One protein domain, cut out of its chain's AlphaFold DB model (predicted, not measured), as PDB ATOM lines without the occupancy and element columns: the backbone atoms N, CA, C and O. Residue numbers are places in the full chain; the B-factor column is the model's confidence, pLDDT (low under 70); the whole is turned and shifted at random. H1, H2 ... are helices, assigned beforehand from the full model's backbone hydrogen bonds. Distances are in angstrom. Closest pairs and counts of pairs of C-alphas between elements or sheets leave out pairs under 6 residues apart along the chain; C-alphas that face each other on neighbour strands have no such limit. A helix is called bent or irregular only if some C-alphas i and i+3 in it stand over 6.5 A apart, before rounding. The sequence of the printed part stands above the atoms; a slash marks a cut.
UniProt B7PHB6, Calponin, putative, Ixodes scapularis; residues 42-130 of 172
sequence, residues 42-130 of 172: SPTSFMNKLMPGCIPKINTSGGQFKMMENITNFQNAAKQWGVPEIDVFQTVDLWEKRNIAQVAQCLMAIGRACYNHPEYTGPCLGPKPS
ATOM      1  N   SER A  42     142.617 109.880 101.363       60.66
ATOM      2  CA  SER A  42     141.655 109.048 100.641       60.66
ATOM      3  C   SER A  42     142.463 108.024  99.819       60.66
ATOM      4  O   SER A  42     143.603 108.327  99.446       60.66
ATOM      5  N   PRO A  43     141.912 106.847  99.461       63.56
ATOM      6  CA  PRO A  43     142.545 105.932  98.495       63.56
ATOM      7  C   PRO A  43     142.961 106.664  97.207       63.56
ATOM      8  O   PRO A  43     144.031 106.459  96.644       63.56
ATOM      9  N   THR A  44     142.145 107.631  96.803       59.66
ATOM     10  CA  THR A  44     142.327 108.533  95.667       59.66
ATOM     11  C   THR A  44     143.638 109.332  95.732       59.66
ATOM     12  O   THR A  44     144.327 109.492  94.727       59.66
ATOM     13  N   SER A  45     144.029 109.805  96.920       65.19
ATOM     14  CA  SER A  45     145.287 110.534  97.121       65.19
ATOM     15  C   SER A  45     146.517 109.628  97.023       65.19
ATOM     16  O   SER A  45     147.568 110.089  96.583       65.19
ATOM     17  N   PHE A  46     146.398 108.356  97.411       72.69
ATOM     18  CA  PHE A  46     147.480 107.377  97.290       72.69
ATOM     19  C   PHE A  46     147.828 107.118  95.823       72.69
ATOM     20  O   PHE A  46     148.998 107.168  95.450       72.69
ATOM     21  N   MET A  47     146.815 106.952  94.975       71.06
ATOM     22  CA  MET A  47     147.025 106.665  93.560       71.06
ATOM     23  C   MET A  47     147.703 107.814  92.807       71.06
ATOM     24  O   MET A  47     148.605 107.578  92.011       71.06
ATOM     25  N   ASN A  48     147.356 109.060  93.139       70.62
ATOM     26  CA  ASN A  48     148.001 110.246  92.565       70.62
ATOM     27  C   ASN A  48     149.483 110.401  92.949       70.62
ATOM     28  O   ASN A  48     150.200 111.140  92.280       70.62
ATOM     29  N   LYS A  49     149.953 109.737  94.015       69.19
ATOM     30  CA  LYS A  49     151.386 109.691  94.360       69.19
ATOM     31  C   LYS A  49     152.151 108.648  93.548       69.19
ATOM     32  O   LYS A  49     153.345 108.821  93.341       69.19
ATOM     33  N   LEU A  50     151.480 107.574  93.133       67.88
ATOM     34  CA  LEU A  50     152.067 106.518  92.307       67.88
ATOM     35  C   LEU A  50     152.080 106.919  90.831       67.88
ATOM     36  O   LEU A  50     153.100 106.782  90.168       67.88
ATOM     37  N   MET A  51     150.966 107.475  90.354       67.06
ATOM     38  CA  MET A  51     150.822 108.048  89.021       67.06
ATOM     39  C   MET A  51     150.319 109.490  89.121       67.06
ATOM     40  O   MET A  51     149.124 109.704  89.370       67.06
ATOM     41  N   PRO A  52     151.190 110.496  88.928       68.81
ATOM     42  CA  PRO A  52     150.759 111.885  88.957       68.81
ATOM     43  C   PRO A  52     149.748 112.140  87.832       68.81
ATOM     44  O   PRO A  52     149.996 111.836  86.671       68.81
ATOM     45  N   GLY A  53     148.588 112.699  88.184       67.00
ATOM     46  CA  GLY A  53     147.534 113.048  87.224       67.00
ATOM     47  C   GLY A  53     146.525 111.939  86.904       67.00
ATOM     48  O   GLY A  53     145.606 112.189  86.132       67.00
ATOM     49  N   CYS A  54     146.632 110.755  87.518       71.06
ATOM     50  CA  CYS A  54     145.693 109.659  87.263       71.06
ATOM     51  C   CYS A  54     144.255 109.979  87.718       71.06
ATOM     52  O   CYS A  54     143.291 109.622  87.043       71.06
ATOM     53  N   ILE A  55     144.091 110.703  88.831       74.00
ATOM     54  CA  ILE A  55     142.782 111.135  89.326       74.00
ATOM     55  C   ILE A  55     142.742 112.670  89.394       74.00
ATOM     56  O   ILE A  55     143.273 113.258  90.342       74.00
ATOM     57  N   PRO A  56     142.109 113.343  88.414       68.38
ATOM     58  CA  PRO A  56     142.195 114.797  88.253       68.38
ATOM     59  C   PRO A  56     141.401 115.583  89.305       68.38
ATOM     60  O   PRO A  56     141.715 116.741  89.576       68.38
ATOM     61  N   LYS A  57     140.375 114.976  89.915       75.19
ATOM     62  CA  LYS A  57     139.505 115.637  90.893       75.19
ATOM     63  C   LYS A  57     139.233 114.725  92.082       75.19
ATOM     64  O   LYS A  57     138.680 113.641  91.925       75.19
ATOM     65  N   ILE A  58     139.590 115.201  93.273       79.31
ATOM     66  CA  ILE A  58     139.286 114.540  94.545       79.31
ATOM     67  C   ILE A  58     138.210 115.364  95.250       79.31
ATOM     68  O   ILE A  58     138.436 116.520  95.604       79.31
ATOM     69  N   ASN A  59     137.038 114.771  95.466       78.31
ATOM     70  CA  ASN A  59     135.963 115.423  96.203       78.31
ATOM     71  C   ASN A  59     136.223 115.289  97.715       78.31
ATOM     72  O   ASN A  59     135.982 114.231  98.287       78.31
ATOM     73  N   THR A  60     136.718 116.333  98.379       70.88
ATOM     74  CA  THR A  60     137.004 116.309  99.832       70.88
ATOM     75  C   THR A  60     135.808 116.697 100.701       70.88
ATOM     76  O   THR A  60     135.734 116.311 101.862       70.88
ATOM     77  N   SER A  61     134.851 117.437 100.139       65.69
ATOM     78  CA  SER A  61     133.648 117.922 100.817       65.69
ATOM     79  C   SER A  61     132.422 117.690  99.936       65.69
ATOM     80  O   SER A  61     132.418 118.045  98.751       65.69
ATOM     81  N   GLY A  62     131.373 117.085 100.489       63.59
ATOM     82  CA  GLY A  62     130.222 116.639  99.711       63.59
ATOM     83  C   GLY A  62     129.331 115.651 100.460       63.59
ATOM     84  O   GLY A  62     129.717 115.141 101.503       63.59
ATOM     85  N   GLY A  63     128.136 115.380  99.936       78.56
ATOM     86  CA  GLY A  63     127.314 114.268 100.422       78.56
ATOM     87  C   GLY A  63     127.900 112.904 100.035       78.56
ATOM     88  O   GLY A  63     128.757 112.823  99.155       78.56
ATOM     89  N   GLN A  64     127.376 111.838 100.644       76.94
ATOM     90  CA  GLN A  64     127.776 110.428 100.472       76.94
ATOM     91  C   GLN A  64     128.099 110.018  99.019       76.94
ATOM     92  O   GLN A  64     129.122 109.382  98.772       76.94
ATOM     93  N   PHE A  65     127.290 110.440  98.045       82.38
ATOM     94  CA  PHE A  65     127.491 110.120  96.626       82.38
ATOM     95  C   PHE A  65     128.834 110.606  96.057       82.38
ATOM     96  O   PHE A  65     129.471 109.893  95.286       82.38
ATOM     97  N   LYS A  66     129.314 111.784  96.477       81.31
ATOM     98  CA  LYS A  66     130.599 112.334  96.009       81.31
ATOM     99  C   LYS A  66     131.795 111.546  96.543       81.31
ATOM    100  O   LYS A  66     132.824 111.464  95.876       81.31
ATOM    101  N   MET A  67     131.667 110.964  97.738       79.62
ATOM    102  CA  MET A  67     132.695 110.099  98.316       79.62
ATOM    103  C   MET A  67     132.710 108.722  97.648       79.62
ATOM    104  O   MET A  67     133.789 108.186  97.415       79.62
ATOM    105  N   MET A  68     131.545 108.175  97.287       82.81
ATOM    106  CA  MET A  68     131.465 106.934  96.509       82.81
ATOM    107  C   MET A  68     132.123 107.080  95.130       82.81
ATOM    108  O   MET A  68     132.864 106.193  94.713       82.81
ATOM    109  N   GLU A  69     131.947 108.228  94.470       84.69
ATOM    110  CA  GLU A  69     132.603 108.537  93.190       84.69
ATOM    111  C   GLU A  69     134.143 108.568  93.303       84.69
ATOM    112  O   GLU A  69     134.866 108.105  92.421       84.69
ATOM    113  N   ASN A  70     134.686 109.047  94.427       84.38
ATOM    114  CA  ASN A  70     136.134 108.996  94.660       84.38
ATOM    115  C   ASN A  70     136.664 107.555  94.744       84.38
ATOM    116  O   ASN A  70     137.808 107.302  94.359       84.38
ATOM    117  N   ILE A  71     135.858 106.630  95.276       85.31
ATOM    118  CA  ILE A  71     136.216 105.212  95.391       85.31
ATOM    119  C   ILE A  71     136.193 104.561  94.007       85.31
ATOM    120  O   ILE A  71     137.131 103.849  93.657       85.31
ATOM    121  N   THR A  72     135.195 104.864  93.176       87.62
ATOM    122  CA  THR A  72     135.151 104.363  91.794       87.62
ATOM    123  C   THR A  72     136.301 104.914  90.952       87.62
ATOM    124  O   THR A  72     136.924 104.171  90.196       87.62
ATOM    125  N   ASN A  73     136.665 106.188  91.135       87.19
ATOM    126  CA  ASN A  73     137.827 106.780  90.467       87.19
ATOM    127  C   ASN A  73     139.133 106.084  90.873       87.19
ATOM    128  O   ASN A  73     139.987 105.833  90.025       87.19
ATOM    129  N   PHE A  74     139.266 105.708  92.148       86.31
ATOM    130  CA  PHE A  74     140.391 104.903  92.619       86.31
ATOM    131  C   PHE A  74     140.421 103.505  91.983       86.31
ATOM    132  O   PHE A  74     141.476 103.071  91.531       86.31
ATOM    133  N   GLN A  75     139.282 102.810  91.905       88.88
ATOM    134  CA  GLN A  75     139.197 101.482  91.282       88.88
ATOM    135  C   GLN A  75     139.619 101.520  89.808       88.88
ATOM    136  O   GLN A  75     140.393 100.674  89.367       88.88
ATOM    137  N   ASN A  76     139.154 102.521  89.056       89.19
ATOM    138  CA  ASN A  76     139.516 102.697  87.648       89.19
ATOM    139  C   ASN A  76     141.018 102.943  87.479       89.19
ATOM    140  O   ASN A  76     141.656 102.336  86.621       89.19
ATOM    141  N   ALA A  77     141.592 103.780  88.339       86.38
ATOM    142  CA  ALA A  77     143.021 104.045  88.356       86.38
ATOM    143  C   ALA A  77     143.848 102.795  88.712       86.38
ATOM    144  O   ALA A  77     144.852 102.509  88.063       86.38
ATOM    145  N   ALA A  78     143.408 102.002  89.695       85.81
ATOM    146  CA  ALA A  78     144.063 100.747  90.069       85.81
ATOM    147  C   ALA A  78     144.041  99.720  88.921       85.81
ATOM    148  O   ALA A  78     145.051  99.068  88.659       85.81
ATOM    149  N   LYS A  79     142.926  99.625  88.187       88.44
ATOM    150  CA  LYS A  79     142.820  98.787  86.981       88.44
ATOM    151  C   LYS A  79     143.782  99.249  85.881       88.44
ATOM    152  O   LYS A  79     144.464  98.421  85.286       88.44
ATOM    153  N   GLN A  80     143.892 100.559  85.648       86.31
ATOM    154  CA  GLN A  80     144.849 101.123  84.682       86.31
ATOM    155  C   GLN A  80     146.308 100.857  85.070       86.31
ATOM    156  O   GLN A  80     147.145 100.631  84.202       86.31
ATOM    157  N   TRP A  81     146.609 100.812  86.368       82.44
ATOM    158  CA  TRP A  81     147.926 100.438  86.886       82.44
ATOM    159  C   TRP A  81     148.257  98.948  86.720       82.44
ATOM    160  O   TRP A  81     149.359  98.521  87.051       82.44
ATOM    161  N   GLY A  82     147.340  98.128  86.204       84.44
ATOM    162  CA  GLY A  82     147.589  96.703  85.982       84.44
ATOM    163  C   GLY A  82     147.331  95.829  87.208       84.44
ATOM    164  O   GLY A  82     147.838  94.711  87.283       84.44
ATOM    165  N   VAL A  83     146.539  96.313  88.169       86.56
ATOM    166  CA  VAL A  83     145.982  95.453  89.221       86.56
ATOM    167  C   VAL A  83     144.864  94.602  88.613       86.56
ATOM    168  O   VAL A  83     143.977  95.154  87.954       86.56
ATOM    169  N   PRO A  84     144.866  93.272  88.818       86.06
ATOM    170  CA  PRO A  84     143.810  92.415  88.302       86.06
ATOM    171  C   PRO A  84     142.475  92.732  88.989       86.06
ATOM    172  O   PRO A  84     142.429  93.000  90.188       86.06
ATOM    173  N   GLU A  85     141.373  92.669  88.241       87.44
ATOM    174  CA  GLU A  85     140.045  93.063  88.739       87.44
ATOM    175  C   GLU A  85     139.589  92.262  89.967       87.44
ATOM    176  O   GLU A  85     138.903  92.807  90.826       87.44
ATOM    177  N   ILE A  86     140.033  91.009  90.096       87.88
ATOM    178  CA  ILE A  86     139.756  90.154  91.260       87.88
ATOM    179  C   ILE A  86     140.324  90.707  92.576       87.88
ATOM    180  O   ILE A  86     139.765  90.454  93.641       87.88
ATOM    181  N   ASP A  87     141.412  91.478  92.503       86.75
ATOM    182  CA  ASP A  87     142.075  92.075  93.663       86.75
ATOM    183  C   ASP A  87     141.536  93.491  93.942       86.75
ATOM    184  O   ASP A  87     141.908  94.117  94.935       86.75
ATOM    185  N   VAL A  88     140.650  94.024  93.091       89.88
ATOM    186  CA  VAL A  88     140.021  95.336  93.278       89.88
ATOM    187  C   VAL A  88     138.799  95.191  94.187       89.88
ATOM    188  O   VAL A  88     137.916  94.373  93.952       89.88
ATOM    189  N   PHE A  89     138.737  95.993  95.252       89.69
ATOM    190  CA  PHE A  89     137.614  95.986  96.195       89.69
ATOM    191  C   PHE A  89     136.404  96.764  95.661       89.69
ATOM    192  O   PHE A  89     136.548  97.681  94.849       89.69
ATOM    193  N   GLN A  90     135.208  96.458  96.165       89.25
ATOM    194  CA  GLN A  90     133.975  97.156  95.802       89.25
ATOM    195  C   GLN A  90     133.698  98.358  96.707       89.25
ATOM    196  O   GLN A  90     134.141  98.430  97.849       89.25
ATOM    197  N   THR A  91     132.893  99.310  96.231       86.44
ATOM    198  CA  THR A  91     132.588 100.539  96.985       86.44
ATOM    199  C   THR A  91     131.967 100.248  98.353       86.44
ATOM    200  O   THR A  91     132.302 100.914  99.329       86.44
ATOM    201  N   VAL A  92     131.130  99.209  98.443       85.94
ATOM    202  CA  VAL A  92     130.507  98.752  99.696       85.94
ATOM    203  C   VAL A  92     131.526  98.240 100.719       85.94
ATOM    204  O   VAL A  92     131.330  98.427 101.918       85.94
ATOM    205  N   ASP A  93     132.642  97.659 100.270       83.25
ATOM    206  CA  ASP A  93     133.650  97.064 101.153       83.25
ATOM    207  C   ASP A  93     134.341  98.122 102.011       83.25
ATOM    208  O   ASP A  93     134.600  97.891 103.194       83.25
ATOM    209  N   LEU A  94     134.589  99.298 101.424       83.31
ATOM    210  CA  LEU A  94     135.205 100.436 102.098       83.31
ATOM    211  C   LEU A  94     134.166 101.365 102.739       83.31
ATOM    212  O   LEU A  94     134.382 101.841 103.851       83.31
ATOM    213  N   TRP A  95     133.047 101.624 102.056       80.25
ATOM    214  CA  TRP A  95     132.034 102.570 102.525       80.25
ATOM    215  C   TRP A  95     131.246 102.042 103.729       80.25
ATOM    216  O   TRP A  95     131.085 102.748 104.723       80.25
ATOM    217  N   GLU A  96     130.800 100.787 103.672       82.50
ATOM    218  CA  GLU A  96     130.063 100.131 104.763       82.50
ATOM    219  C   GLU A  96     130.981  99.299 105.665       82.50
ATOM    220  O   GLU A  96     130.515  98.654 106.600       82.50
ATOM    221  N   LYS A  97     132.294  99.303 105.390       80.50
ATOM    222  CA  LYS A  97     133.311  98.520 106.111       80.50
ATOM    223  C   LYS A  97     133.034  97.013 106.119       80.50
ATOM    224  O   LYS A  97     133.462  96.307 107.029       80.50
ATOM    225  N   ARG A  98     132.339  96.503 105.099       82.19
ATOM    226  CA  ARG A  98     131.984  95.081 105.001       82.19
ATOM    227  C   ARG A  98     133.194  94.164 104.859       82.19
ATOM    228  O   ARG A  98     133.166  93.051 105.375       82.19
ATOM    229  N   ASN A  99     134.230  94.606 104.147       79.81
ATOM    230  CA  ASN A  99     135.406  93.787 103.875       79.81
ATOM    231  C   ASN A  99     136.672  94.643 103.731       79.81
ATOM    232  O   ASN A  99     137.182  94.892 102.640       79.81
ATOM    233  N   ILE A 100     137.210  95.078 104.870       82.44
ATOM    234  CA  ILE A 100     138.445  95.877 104.918       82.44
ATOM    235  C   ILE A 100     139.666  95.045 104.486       82.44
ATOM    236  O   ILE A 100     140.623  95.587 103.932       82.44
ATOM    237  N   ALA A 101     139.625  93.721 104.668       81.56
ATOM    238  CA  ALA A 101     140.699  92.832 104.238       81.56
ATOM    239  C   ALA A 101     140.905  92.885 102.714       81.56
ATOM    240  O   ALA A 101     142.047  92.951 102.262       81.56
ATOM    241  N   GLN A 102     139.826  92.958 101.925       83.75
ATOM    242  CA  GLN A 102     139.909  93.124 100.469       83.75
ATOM    243  C   GLN A 102     140.573  94.451 100.071       83.75
ATOM    244  O   GLN A 102     141.369  94.497  99.134       83.75
ATOM    245  N   VAL A 103     140.310  95.533 100.812       85.00
ATOM    246  CA  VAL A 103     140.962  96.834 100.588       85.00
ATOM    247  C   VAL A 103     142.470  96.728 100.829       85.00
ATOM    248  O   VAL A 103     143.261  97.214 100.021       85.00
ATOM    249  N   ALA A 104     142.880  96.048 101.903       83.75
ATOM    250  CA  ALA A 104     144.291  95.811 102.190       83.75
ATOM    251  C   ALA A 104     144.962  94.954 101.100       83.75
ATOM    252  O   ALA A 104     146.061  95.283 100.659       83.75
ATOM    253  N   GLN A 105     144.294  93.906 100.604       83.81
ATOM    254  CA  GLN A 105     144.807  93.084  99.498       83.81
ATOM    255  C   GLN A 105     144.982  93.894  98.211       83.81
ATOM    256  O   GLN A 105     146.014  93.773  97.552       83.81
ATOM    257  N   CYS A 106     144.038  94.783  97.899       87.06
ATOM    258  CA  CYS A 106     144.147  95.692  96.761       87.06
ATOM    259  C   CYS A 106     145.385  96.599  96.872       87.06
ATOM    260  O   CYS A 106     146.147  96.732  95.916       87.06
ATOM    261  N   LEU A 107     145.649  97.162  98.057       83.94
ATOM    262  CA  LEU A 107     146.850  97.971  98.309       83.94
ATOM    263  C   LEU A 107     148.142  97.160  98.127       83.94
ATOM    264  O   LEU A 107     149.089  97.632  97.496       83.94
ATOM    265  N   MET A 108     148.169  95.920  98.617       82.00
ATOM    266  CA  MET A 108     149.299  95.010  98.409       82.00
ATOM    267  C   MET A 108     149.470  94.640  96.928       82.00
ATOM    268  O   MET A 108     150.595  94.513  96.445       82.00
ATOM    269  N   ALA A 109     148.376  94.479  96.180       82.75
ATOM    270  CA  ALA A 109     148.401  94.207  94.746       82.75
ATOM    271  C   ALA A 109     148.952  95.398  93.943       82.75
ATOM    272  O   ALA A 109     149.801  95.192  93.079       82.75
ATOM    273  N   ILE A 110     148.581  96.636  94.289       83.69
ATOM    274  CA  ILE A 110     149.172  97.859  93.714       83.69
ATOM    275  C   ILE A 110     150.686  97.908  93.972       83.69
ATOM    276  O   ILE A 110     151.471  98.204  93.068       83.69
ATOM    277  N   GLY A 111     151.104  97.579  95.197       80.44
ATOM    278  CA  GLY A 111     152.514  97.544  95.579       80.44
ATOM    279  C   GLY A 111     153.335  96.488  94.826       80.44
ATOM    280  O   GLY A 111     154.496  96.740  94.506       80.44
ATOM    281  N   ARG A 112     152.724  95.349  94.471       79.38
ATOM    282  CA  ARG A 112     153.322  94.328  93.590       79.38
ATOM    283  C   ARG A 112     153.330  94.758  92.121       79.38
ATOM    284  O   ARG A 112     154.298  94.489  91.418       79.38
ATOM    285  N   ALA A 113     152.292  95.455  91.657       80.38
ATOM    286  CA  ALA A 113     152.206  95.947  90.281       80.38
ATOM    287  C   ALA A 113     153.329  96.943  89.930       80.38
ATOM    288  O   ALA A 113     153.675  97.079  88.762       80.38
ATOM    289  N   CYS A 114     153.971  97.559  90.931       79.00
ATOM    290  CA  CYS A 114     155.149  98.413  90.747       79.00
ATOM    291  C   CYS A 114     156.301  97.710  89.999       79.00
ATOM    292  O   CYS A 114     157.039  98.369  89.279       79.00
ATOM    293  N   TYR A 115     156.429  96.380  90.098       75.94
ATOM    294  CA  TYR A 115     157.449  95.625  89.356       75.94
ATOM    295  C   TYR A 115     157.242  95.620  87.836       75.94
ATOM    296  O   TYR A 115     158.203  95.405  87.100       75.94
ATOM    297  N   ASN A 116     156.012  95.851  87.374       75.12
ATOM    298  CA  ASN A 116     155.669  95.870  85.953       75.12
ATOM    299  C   ASN A 116     155.841  97.263  85.327       75.12
ATOM    300  O   ASN A 116     155.785  97.386  84.106       75.12
ATOM    301  N   HIS A 117     156.059  98.303  86.143       74.00
ATOM    302  CA  HIS A 117     156.175  99.692  85.699       74.00
ATOM    303  C   HIS A 117     157.618 100.186  85.844       74.00
ATOM    304  O   HIS A 117     158.004 100.619  86.929       74.00
ATOM    305  N   PRO A 118     158.431 100.172  84.768       66.81
ATOM    306  CA  PRO A 118     159.828 100.612  84.824       66.81
ATOM    307  C   PRO A 118     159.982 102.117  85.101       66.81
ATOM    308  O   PRO A 118     161.050 102.559  85.514       66.81
ATOM    309  N   GLU A 119     158.921 102.904  84.896       70.62
ATOM    310  CA  GLU A 119     158.880 104.341  85.194       70.62
ATOM    311  C   GLU A 119     158.783 104.631  86.703       70.62
ATOM    312  O   GLU A 119     159.134 105.719  87.166       70.62
ATOM    313  N   TYR A 120     158.341 103.655  87.501       70.50
ATOM    314  CA  TYR A 120     158.193 103.819  88.939       70.50
ATOM    315  C   TYR A 120     159.513 103.529  89.666       70.50
ATOM    316  O   TYR A 120     159.932 102.388  89.826       70.50
ATOM    317  N   THR A 121     160.163 104.586  90.161       60.59
ATOM    318  CA  THR A 121     161.449 104.507  90.893       60.59
ATOM    319  C   THR A 121     161.264 104.371  92.420       60.59
ATOM    320  O   THR A 121     162.217 104.461  93.192       60.59
ATOM    321  N   GLY A 122     160.028 104.192  92.897       67.88
ATOM    322  CA  GLY A 122     159.731 104.075  94.327       67.88
ATOM    323  C   GLY A 122     160.002 102.677  94.904       67.88
ATOM    324  O   GLY A 122     160.175 101.708  94.160       67.88
ATOM    325  N   PRO A 123     160.009 102.529  96.243       68.75
ATOM    326  CA  PRO A 123     160.119 101.218  96.874       68.75
ATOM    327  C   PRO A 123     158.913 100.349  96.487       68.75
ATOM    328  O   PRO A 123     157.762 100.740  96.689       68.75
ATOM    329  N   CYS A 124     159.184  99.175  95.919       66.81
ATOM    330  CA  CYS A 124     158.164  98.177  95.602       66.81
ATOM    331  C   CYS A 124     157.831  97.349  96.849       66.81
ATOM    332  O   CYS A 124     158.696  97.103  97.693       66.81
ATOM    333  N   LEU A 125     156.575  96.920  96.965       66.75
ATOM    334  CA  LEU A 125     156.101  96.180  98.130       66.75
ATOM    335  C   LEU A 125     156.066  94.677  97.843       66.75
ATOM    336  O   LEU A 125     155.416  94.228  96.899       66.75
ATOM    337  N   GLY A 126     156.706  93.904  98.718       66.69
ATOM    338  CA  GLY A 126     156.773  92.446  98.621       66.69
ATOM    339  C   GLY A 126     157.924  91.946  97.741       66.69
ATOM    340  O   GLY A 126     158.731  92.738  97.273       66.69
ATOM    341  N   PRO A 127     158.061  90.623  97.565       65.25
ATOM    342  CA  PRO A 127     159.041  90.039  96.656       65.25
ATOM    343  C   PRO A 127     158.626  90.246  95.193       65.25
ATOM    344  O   PRO A 127     157.433  90.239  94.875       65.25
ATOM    345  N   LYS A 128     159.613  90.381  94.296       66.25
ATOM    346  CA  LYS A 128     159.375  90.462  92.848       66.25
ATOM    347  C   LYS A 128     158.554  89.241  92.399       66.25
ATOM    348  O   LYS A 128     158.938  88.120  92.750       66.25
ATOM    349  N   PRO A 129     157.440  89.420  91.662       66.94
ATOM    350  CA  PRO A 129     156.698  88.294  91.108       66.94
ATOM    351  C   PRO A 129     157.638  87.450  90.240       66.94
ATOM    352  O   PRO A 129     158.443  87.992  89.482       66.94
ATOM    353  N   SER A 130     157.580  86.126  90.407       53.53
ATOM    354  CA  SER A 130     158.449  85.210  89.666       53.53
ATOM    355  C   SER A 130     158.166  85.340  88.176       53.53
ATOM    356  O   SER A 130     157.033  85.139  87.742       53.53
TER     357      SER A 130
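This is residues 42 to 130 of the 172 residues of the protein "Calponin, putative" of Ixodes scapularis (UniProt B7PHB6). Three helices, H1, H2 and H4, run the same general way with their centres in a triangle, and the short helix H3 packs on the first half of H2 and caps the corner where H4 starts. Two long helices, H2 and H4, make most of the length, with the shorter H1 packed on H2; the long loop of residues 51 to 63 folds back from the end of H1 to the start of H2, and residues 117 to 130 make a tail without a named element after H4. The printed part has 89 residues with four named helices, in the order H1, H2, H3, H4, and no named strand; the class is all helix. The whole is compact, with a radius of gyration of the C-alphas of 13.2 A, yet elongated, spanning 42 by 28 by 18 A.

H1, residues 43 to 50, touches H2, residues 64 to 80; their closest C-alphas, those of Thr 44 and Phe 74, are 5.1 A apart. The two run the same way at a shallow tilt of 33 degrees, only just short of steep. H2 touches H3, residues 91 to 95, with its residues 68 to 72 alone; the closest C-alphas, of Ile 71 and Thr 91, are 6.1 A apart. H3 and H4, residues 100 to 116, touch only at the corner by their link, with H4 using residues 100 to 103 alone; the closest C-alphas, of Asp 93 and Ile 100, are 6.2 A apart. H2 and H4 are close but not clearly touching, their closest C-alphas, of Ala 78 and Ile 110, being 6.9 A apart. They run the same way at a shallow tilt of 34 degrees, only just short of steep. H1 and H4 are near each other, and H1 and H3 are apart. Each O i to N i+4 pair is within hydrogen-bond range in H2 and H3, against 3 of 4 in H1 and 11 of 13 in H4.

H1 begins at C-alpha 43, (142.545, 105.932, 98.495), and is 11.4 A long. H2 is 25.0 A long and begins at C-alpha 64, (127.776, 110.428, 100.472). H3 has five residues and is 5.9 A long. H4 is 25.6 A long and ends at C-alpha 116, (155.669, 95.870, 85.953); it is neither bent nor irregular, but only just: C-alphas 112 and 115 are 6.1 A apart.

The two C-alphas farthest apart, those of Gly 63 and Ser 130, are 43.9 A apart. The printed part has no cut. The link from H1 to H2 is long, that from H2 to H3 short, and that from H3 to H4 tight. The mean pLDDT of the printed part is 77.6; residues under 70 include 42 to 45, 49 to 53 and 121 to 130.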